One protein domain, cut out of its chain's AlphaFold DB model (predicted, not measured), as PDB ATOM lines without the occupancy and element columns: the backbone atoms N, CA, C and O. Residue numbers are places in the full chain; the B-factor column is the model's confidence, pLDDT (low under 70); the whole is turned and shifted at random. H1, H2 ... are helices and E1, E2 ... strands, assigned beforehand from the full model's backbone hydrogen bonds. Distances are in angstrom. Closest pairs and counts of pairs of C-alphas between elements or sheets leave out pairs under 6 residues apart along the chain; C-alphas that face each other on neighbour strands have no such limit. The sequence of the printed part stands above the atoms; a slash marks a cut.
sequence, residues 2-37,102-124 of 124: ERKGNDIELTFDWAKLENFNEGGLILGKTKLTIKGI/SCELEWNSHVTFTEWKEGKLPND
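Overview. This is residues 2 to 37 and 102 to 124 of the 124 residues of an uncharacterized protein of Nibribacter ruber (UniProt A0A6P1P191). A twisted four-stranded sheet, E1 E2 E4 E5, makes one half of a narrow model; beyond a sharp bend E3 and E6 make a small two-stranded ribbon, with the short helix H1 at the far end. The outline is only just a rod, spanning 42 by 21 by 17 A. The printed part has 59 residues, with six named strands and one named helix in the order E1 E2 E3 E4 E5 E6 H1; the class is mostly strand, with strands holding 29 of the 34 residues in named elements. Both sheets are antiparallel, and the whole is loose, with a radius of gyration of the C-alphas of 13.4 A.

Arrangement. Look first at inner strands E2, residues 7 to 13, and E4, residues 29 to 35: they are antiparallel at 163 degrees, with N 10 and O 32 2.8 A apart. Edge strand E5, residues 102 to 107, is antiparallel to E4 at 167 degrees; N 33 and O 104 are 2.8 A apart. The other edge strand, E1, residues 2 to 4, forms a hairpin with E2, with N 2 and O 9 2.8 A apart. E3, residues 25 to 27, runs on into E4 at 78 degrees, and E5 runs on into E6, residues 110 to 112, at 71 degrees. E3 and E6 are antiparallel, with N 26 and O 111 2.9 A apart. H1, residues 113 to 117, is not on the four-stranded sheet; its closest C-alpha to E3 is that of Phe 113, 5.9 A from Leu 25. In H1 every O i to N i+4 pair is within hydrogen-bond range.

Along the chain. Find C-alpha 2 at (-38.966, -2.364, 2.314), where E1 begins. E2 runs 20.1 A from C-alpha 7, E4 19.5 A and E5 16.6 A; E1, E3 and E6 are short. H1 ends at C-alpha 117, (-36.268, 28.395, 10.760).

Size, cuts and confidence. The C-alphas of Gly 5 and Glu 118 are farthest apart, at 42.0 A. Residues 38 to 101 are not printed; C-alphas 37 and 102 are 8.9 A apart across this cut. The link from E2 to E3 is long, and pLDDT is under 70 at residues 15 to 23 and residue 124.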
ATOM      1  N   GLU A   2     -39.508  -1.091   2.808       81.06
ATOM      2  CA  GLU A   2     -38.966  -2.364   2.314       81.06
ATOM      3  C   GLU A   2     -39.271  -3.478   3.327       81.06
ATOM      4  O   GLU A   2     -39.208  -3.241   4.534       81.06
ATOM      5  N   ARG A   3     -39.592  -4.691   2.853       81.25
ATOM      6  CA  ARG A   3     -39.801  -5.870   3.709       81.25
ATOM      7  C   ARG A   3     -38.610  -6.825   3.619       81.25
ATOM      8  O   ARG A   3     -38.226  -7.234   2.525       81.25
ATOM      9  N   LYS A   4     -38.058  -7.217   4.770       84.44
ATOM     10  CA  LYS A   4     -36.921  -8.144   4.903       84.44
ATOM     11  C   LYS A   4     -37.309  -9.300   5.817       84.44
ATOM     12  O   LYS A   4     -37.148  -9.246   7.030       84.44
ATOM     13  N   GLY A   5     -37.868 -10.354   5.224       86.31
ATOM     14  CA  GLY A   5     -38.444 -11.464   5.987       86.31
ATOM     15  C   GLY A   5     -39.632 -10.996   6.833       86.31
ATOM     16  O   GLY A   5     -40.651 -10.563   6.286       86.31
ATOM     17  N   ASN A   6     -39.480 -11.073   8.155       88.44
ATOM     18  CA  ASN A   6     -40.484 -10.621   9.124       88.44
ATOM     19  C   ASN A   6     -40.237  -9.191   9.619       88.44
ATOM     20  O   ASN A   6     -40.920  -8.747  10.535       88.44
ATOM     21  N   ASP A   7     -39.288  -8.473   9.030       89.94
ATOM     22  CA  ASP A   7     -38.983  -7.106   9.425       89.94
ATOM     23  C   ASP A   7     -39.455  -6.127   8.345       89.94
ATOM     24  O   ASP A   7     -39.440  -6.431   7.145       89.94
ATOM     25  N   ILE A   8     -39.860  -4.934   8.774       87.38
ATOM     26  CA  ILE A   8     -40.172  -3.804   7.896       87.38
ATOM     27  C   ILE A   8     -39.187  -2.684   8.174       87.38
ATOM     28  O   ILE A   8     -39.013  -2.267   9.316       87.38
ATOM     29  N   GLU A   9     -38.601  -2.155   7.107       87.62
ATOM     30  CA  GLU A   9     -37.752  -0.975   7.149       87.62
ATOM     31  C   GLU A   9     -38.428   0.195   6.427       87.62
ATOM     32  O   GLU A   9     -38.820   0.140   5.256       87.62
ATOM     33  N   LEU A  10     -38.549   1.296   7.151       83.94
ATOM     34  CA  LEU A  10     -39.087   2.566   6.703       83.94
ATOM     35  C   LEU A  10     -37.956   3.585   6.714       83.94
ATOM     36  O   LEU A  10     -37.201   3.675   7.674       83.94
ATOM     37  N   THR A  11     -37.823   4.357   5.643       83.38
ATOM     38  CA  THR A  11     -36.890   5.481   5.594       83.38
ATOM     39  C   THR A  11     -37.667   6.724   5.227       83.38
ATOM     40  O   THR A  11     -38.372   6.733   4.219       83.38
ATOM     41  N   PHE A  12     -37.535   7.755   6.048       80.56
ATOM     42  CA  PHE A  12     -38.196   9.038   5.866       80.56
ATOM     43  C   PHE A  12     -37.227  10.174   6.179       80.56
ATOM     44  O   PHE A  12     -36.282  10.021   6.951       80.56
ATOM     45  N   ASP A  13     -37.455  11.307   5.533       77.94
ATOM     46  CA  ASP A  13     -36.659  12.521   5.671       77.94
ATOM     47  C   ASP A  13     -37.564  13.615   6.242       77.94
ATOM     48  O   ASP A  13     -38.382  14.200   5.525       77.94
ATOM     49  N   TRP A  14     -37.472  13.837   7.559       72.50
ATOM     50  CA  TRP A  14     -38.375  14.750   8.267       72.50
ATOM     51  C   TRP A  14     -38.138  16.213   7.907       72.50
ATOM     52  O   TRP A  14     -39.049  17.026   8.058       72.50
ATOM     53  N   ALA A  15     -36.955  16.555   7.391       66.19
ATOM     54  CA  ALA A  15     -36.617  17.921   7.009       66.19
ATOM     55  C   ALA A  15     -37.474  18.455   5.844       66.19
ATOM     56  O   ALA A  15     -37.490  19.662   5.602       66.19
ATOM     57  N   LYS A  16     -38.199  17.572   5.140       65.81
ATOM     58  CA  LYS A  16     -39.073  17.890   3.999       65.81
ATOM     59  C   LYS A  16     -40.564  18.001   4.345       65.81
ATOM     60  O   LYS A  16     -41.375  18.173   3.439       65.81
ATOM     61  N   LEU A  17     -40.954  17.890   5.616       63.16
ATOM     62  CA  LEU A  17     -42.360  18.011   6.014       63.16
ATOM     63  C   LEU A  17     -42.769  19.488   6.128       63.16
ATOM     64  O   LEU A  17     -42.303  20.208   7.006       63.16
ATOM     65  N   GLU A  18     -43.680  19.930   5.258       56.66
ATOM     66  CA  GLU A  18     -44.098  21.339   5.134       56.66
ATOM     67  C   GLU A  18     -44.904  21.880   6.335       56.66
ATOM     68  O   GLU A  18     -45.062  23.090   6.469       56.66
ATOM     69  N   ASN A  19     -45.382  21.013   7.239       59.62
ATOM     70  CA  ASN A  19     -46.345  21.365   8.297       59.62
ATOM     71  C   ASN A  19     -45.807  21.207   9.735       59.62
ATOM     72  O   ASN A  19     -46.580  20.956  10.663       59.62
ATOM     73  N   PHE A  20     -44.493  21.326   9.954       63.56
ATOM     74  CA  PHE A  20     -43.921  21.234  11.304       63.56
ATOM     75  C   PHE A  20     -44.070  22.560  12.074       63.56
ATOM     76  O   PHE A  20     -43.330  23.518  11.849       63.56
ATOM     77  N   ASN A  21     -45.048  22.617  12.986       63.78
ATOM     78  CA  ASN A  21     -45.476  23.870  13.623       63.78
ATOM     79  C   ASN A  21     -44.953  24.113  15.049       63.78
ATOM     80  O   ASN A  21     -45.148  25.219  15.556       63.78
ATOM     81  N   GLU A  22     -44.275  23.165  15.703       66.00
ATOM     82  CA  GLU A  22     -43.908  23.315  17.124       66.00
ATOM     83  C   GLU A  22     -42.515  22.784  17.479       66.00
ATOM     84  O   GLU A  22     -41.897  22.047  16.723       66.00
ATOM     85  N   GLY A  23     -41.983  23.234  18.621       65.88
ATOM     86  CA  GLY A  23     -40.594  23.030  19.034       65.88
ATOM     87  C   GLY A  23     -40.147  21.565  19.101       65.88
ATOM     88  O   GLY A  23     -40.913  20.670  19.440       65.88
ATOM     89  N   GLY A  24     -38.867  21.334  18.808       77.06
ATOM     90  CA  GLY A  24     -38.264  20.005  18.805       77.06
ATOM     91  C   GLY A  24     -36.969  19.950  18.000       77.06
ATOM     92  O   GLY A  24     -36.414  20.982  17.602       77.06
ATOM     93  N   LEU A  25     -36.495  18.724  17.776       80.69
ATOM     94  CA  LEU A  25     -35.436  18.425  16.820       80.69
ATOM     95  C   LEU A  25     -36.062  18.065  15.477       80.69
ATOM     96  O   LEU A  25     -37.022  17.300  15.426       80.69
ATOM     97  N   ILE A  26     -35.484  18.583  14.402       83.88
ATOM     98  CA  ILE A  26     -35.824  18.172  13.044       83.88
ATOM     99  C   ILE A  26     -34.766  17.176  12.623       83.88
ATOM    100  O   ILE A  26     -33.585  17.511  12.511       83.88
ATOM    101  N   LEU A  27     -35.195  15.927  12.486       84.69
ATOM    102  CA  LEU A  27     -34.321  14.822  12.132       84.69
ATOM    103  C   LEU A  27     -34.043  14.848  10.629       84.69
ATOM    104  O   LEU A  27     -34.908  15.198   9.826       84.69
ATOM    105  N   GLY A  28     -32.829  14.468  10.246       83.69
ATOM    106  CA  GLY A  28     -32.522  14.192   8.848       83.69
ATOM    107  C   GLY A  28     -33.147  12.882   8.389       83.69
ATOM    108  O   GLY A  28     -34.145  12.390   8.937       83.69
ATOM    109  N   LYS A  29     -32.494  12.258   7.411       86.94
ATOM    110  CA  LYS A  29     -32.824  10.900   6.999       86.94
ATOM    111  C   LYS A  29     -32.825   9.966   8.213       86.94
ATOM    112  O   LYS A  29     -31.824   9.805   8.912       86.94
ATOM    113  N   THR A  30     -33.983   9.374   8.456       87.12
ATOM    114  CA  THR A  30     -34.264   8.522   9.605       87.12
ATOM    115  C   THR A  30     -34.756   7.176   9.102       87.12
ATOM    116  O   THR A  30     -35.523   7.104   8.139       87.12
ATOM    117  N   LYS A  31     -34.304   6.105   9.749       90.00
ATOM    118  CA  LYS A  31     -34.714   4.734   9.480       90.00
ATOM    119  C   LYS A  31     -35.498   4.201  10.677       90.00
ATOM    120  O   LYS A  31     -34.975   4.136  11.782       90.00
ATOM    121  N   LEU A  32     -36.744   3.808  10.449       88.69
ATOM    122  CA  LEU A  32     -37.554   3.055  11.401       88.69
ATOM    123  C   LEU A  32     -37.541   1.584  10.991       88.69
ATOM    124  O   LEU A  32     -37.837   1.260   9.843       88.69
ATOM    125  N   THR A  33     -37.225   0.704  11.929       90.94
ATOM    126  CA  THR A  33     -37.249  -0.744  11.725       90.94
ATOM    127  C   THR A  33     -38.248  -1.367  12.686       90.94
ATOM    128  O   THR A  33     -38.101  -1.236  13.898       90.94
ATOM    129  N   ILE A  34     -39.253  -2.052  12.148       90.81
ATOM    130  CA  ILE A  34     -40.200  -2.862  12.916       90.81
ATOM    131  C   ILE A  34     -39.747  -4.311  12.782       90.81
ATOM    132  O   ILE A  34     -39.721  -4.836  11.669       90.81
ATOM    133  N   LYS A  35     -39.364  -4.941  13.894       93.44
ATOM    134  CA  LYS A  35     -38.780  -6.286  13.904       93.44
ATOM    135  C   LYS A  35     -39.753  -7.340  14.402       93.44
ATOM    136  O   LYS A  35     -40.582  -7.076  15.277       93.44
ATOM    137  N   GLY A  36     -39.594  -8.558  13.889       93.56
ATOM    138  CA  GLY A  36     -40.274  -9.738  14.421       93.56
ATOM    139  C   GLY A  36     -41.786  -9.716  14.199       93.56
ATOM    140  O   GLY A  36     -42.552 -10.099  15.087       93.56
ATOM    141  N   ILE A  37     -42.229  -9.256  13.026       91.62
ATOM    142  CA  ILE A  37     -43.649  -9.204  12.679       91.62
ATOM    143  C   ILE A  37     -44.246 -10.607  12.687       91.62
ATOM    144  O   ILE A  37     -43.688 -11.562  12.142       91.62
ATOM    145  N   SER A 102     -40.004  -5.538  18.441       92.12
ATOM    146  CA  SER A 102     -39.441  -4.224  18.742       92.12
ATOM    147  C   SER A 102     -39.622  -3.247  17.579       92.12
ATOM    148  O   SER A 102     -39.762  -3.645  16.422       92.12
ATOM    149  N   CYS A 103     -39.602  -1.957  17.912       89.88
ATOM    150  CA  CYS A 103     -39.476  -0.860  16.961       89.88
ATOM    151  C   CYS A 103     -38.193  -0.096  17.294       89.88
ATOM    152  O   CYS A 103     -37.995   0.313  18.438       89.88
ATOM    153  N   GLU A 104     -37.323   0.084  16.308       91.00
ATOM    154  CA  GLU A 104     -36.043   0.774  16.456       91.00
ATOM    155  C   GLU A 104     -35.986   1.965  15.505       91.00
ATOM    156  O   GLU A 104     -36.291   1.833  14.319       91.00
ATOM    157  N   LEU A 105     -35.590   3.124  16.027       88.06
ATOM    158  CA  LEU A 105     -35.426   4.352  15.259       88.06
ATOM    159  C   LEU A 105     -33.942   4.727  15.219       88.06
ATOM    160  O   LEU A 105     -33.331   4.955  16.260       88.06
ATOM    161  N   GLU A 106     -33.380   4.816  14.019       90.06
ATOM    162  CA  GLU A 106     -32.011   5.263  13.761       90.06
ATOM    163  C   GLU A 106     -32.047   6.589  12.997       90.06
ATOM    164  O   GLU A 106     -32.715   6.699  11.968       90.06
ATOM    165  N   TRP A 107     -31.318   7.600  13.468       87.56
ATOM    166  CA  TRP A 107     -31.183   8.889  12.786       87.56
ATOM    167  C   TRP A 107     -29.717   9.315  12.720       87.56
ATOM    168  O   TRP A 107     -28.968   9.169  13.687       87.56
ATOM    169  N   ASN A 108     -29.311   9.873  11.579       83.19
ATOM    170  CA  ASN A 108     -27.913  10.250  11.342       83.19
ATOM    171  C   ASN A 108     -27.582  11.657  11.842       83.19
ATOM    172  O   ASN A 108     -26.452  11.943  12.237       83.19
ATOM    173  N   SER A 109     -28.557  12.559  11.796       87.69
ATOM    174  CA  SER A 109     -28.351  13.972  12.085       87.69
ATOM    175  C   SER A 109     -29.647  14.635  12.535       87.69
ATOM    176  O   SER A 109     -30.748  14.103  12.363       87.69
ATOM    177  N   HIS A 110     -29.502  15.810  13.137       89.00
ATOM    178  CA  HIS A 110     -30.615  16.667  13.503       89.00
ATOM    179  C   HIS A 110     -30.196  18.134  13.440       89.00
ATOM    180  O   HIS A 110     -29.012  18.453  13.558       89.00
ATOM    181  N   VAL A 111     -31.180  19.019  13.315       88.50
ATOM    182  CA  VAL A 111     -31.045  20.448  13.620       88.50
ATOM    183  C   VAL A 111     -32.100  20.843  14.640       88.50
ATOM    184  O   VAL A 111     -33.139  20.191  14.774       88.50
ATOM    185  N   THR A 112     -31.847  21.914  15.380       88.44
ATOM    186  CA  THR A 112     -32.889  22.493  16.230       88.44
ATOM    187  C   THR A 112     -33.957  23.186  15.383       88.44
ATOM    188  O   THR A 112     -33.703  23.637  14.266       88.44
ATOM    189  N   PHE A 113     -35.160  23.340  15.933       85.06
ATOM    190  CA  PHE A 113     -36.224  24.115  15.290       85.06
ATOM    191  C   PHE A 113     -35.804  25.554  14.930       85.06
ATOM    192  O   PHE A 113     -36.185  26.065  13.879       85.06
ATOM    193  N   THR A 114     -34.998  26.204  15.780       88.69
ATOM    194  CA  THR A 114     -34.462  27.549  15.512       88.69
ATOM    195  C   THR A 114     -33.556  27.545  14.284       88.69
ATOM    196  O   THR A 114     -33.743  28.354  13.384       88.69
ATOM    197  N   GLU A 115     -32.623  26.596  14.212       88.38
ATOM    198  CA  GLU A 115     -31.709  26.454  13.077       88.38
ATOM    199  C   GLU A 115     -32.441  26.160  11.768       88.38
ATOM    200  O   GLU A 115     -32.089  26.707  10.724       88.38
ATOM    201  N   TRP A 116     -33.489  25.343  11.820       86.94
ATOM    202  CA  TRP A 116     -34.321  25.074  10.652       86.94
ATOM    203  C   TRP A 116     -35.109  26.293  10.181       86.94
ATOM    204  O   TRP A 116     -35.159  26.559   8.982       86.94
ATOM    205  N   LYS A 117     -35.651  27.101  11.104       84.25
ATOM    206  CA  LYS A 117     -36.268  28.395  10.760       84.25
ATOM    207  C   LYS A 117     -35.283  29.376  10.125       84.25
ATOM    208  O   LYS A 117     -35.694  30.224   9.339       84.25
ATOM    209  N   GLU A 118     -33.998  29.250  10.441       90.12
ATOM    210  CA  GLU A 118     -32.906  29.989   9.797       90.12
ATOM    211  C   GLU A 118     -32.472  29.374   8.449       90.12
ATOM    212  O   GLU A 118     -31.566  29.892   7.798       90.12
ATOM    213  N   GLY A 119     -33.117  28.290   8.007       86.25
ATOM    214  CA  GLY A 119     -32.868  27.621   6.729       86.25
ATOM    215  C   GLY A 119     -31.803  26.523   6.772       86.25
ATOM    216  O   GLY A 119     -31.428  26.010   5.718       86.25
ATOM    217  N   LYS A 120     -31.295  26.142   7.953       88.06
ATOM    218  CA  LYS A 120     -30.382  24.998   8.074       88.06
ATOM    219  C   LYS A 120     -31.155  23.689   7.952       88.06
ATOM    220  O   LYS A 120     -32.236  23.534   8.510       88.06
ATOM    221  N   LEU A 121     -30.555  22.719   7.275       84.94
ATOM    222  CA  LEU A 121     -31.094  21.371   7.149       84.94
ATOM    223  C   LEU A 121     -30.150  20.369   7.830       84.94
ATOM    224  O   LEU A 121     -28.944  20.627   7.895       84.94
ATOM    225  N   PRO A 122     -30.671  19.246   8.348       84.50
ATOM    226  CA  PRO A 122     -29.842  18.140   8.813       84.50
ATOM    227  C   PRO A 122     -28.946  17.608   7.684       84.50
ATOM    228  O   PRO A 122     -29.334  17.627   6.519       84.50
ATOM    229  N   ASN A 123     -27.754  17.121   8.031       80.12
ATOM    230  CA  ASN A 123     -26.852  16.484   7.066       80.12
ATOM    231  C   ASN A 123     -27.382  15.098   6.657       80.12
ATOM    232  O   ASN A 123     -27.887  14.369   7.513       80.12
ATOM    233  N   ASP A 124     -27.215  14.721   5.390       64.81
ATOM    234  CA  ASP A 124     -27.533  13.372   4.891       64.81
ATOM    235  C   ASP A 124     -26.549  12.294   5.386       64.81
ATOM    236  O   ASP A 124     -25.322  12.563   5.386       64.81
TER     237      ASP A 124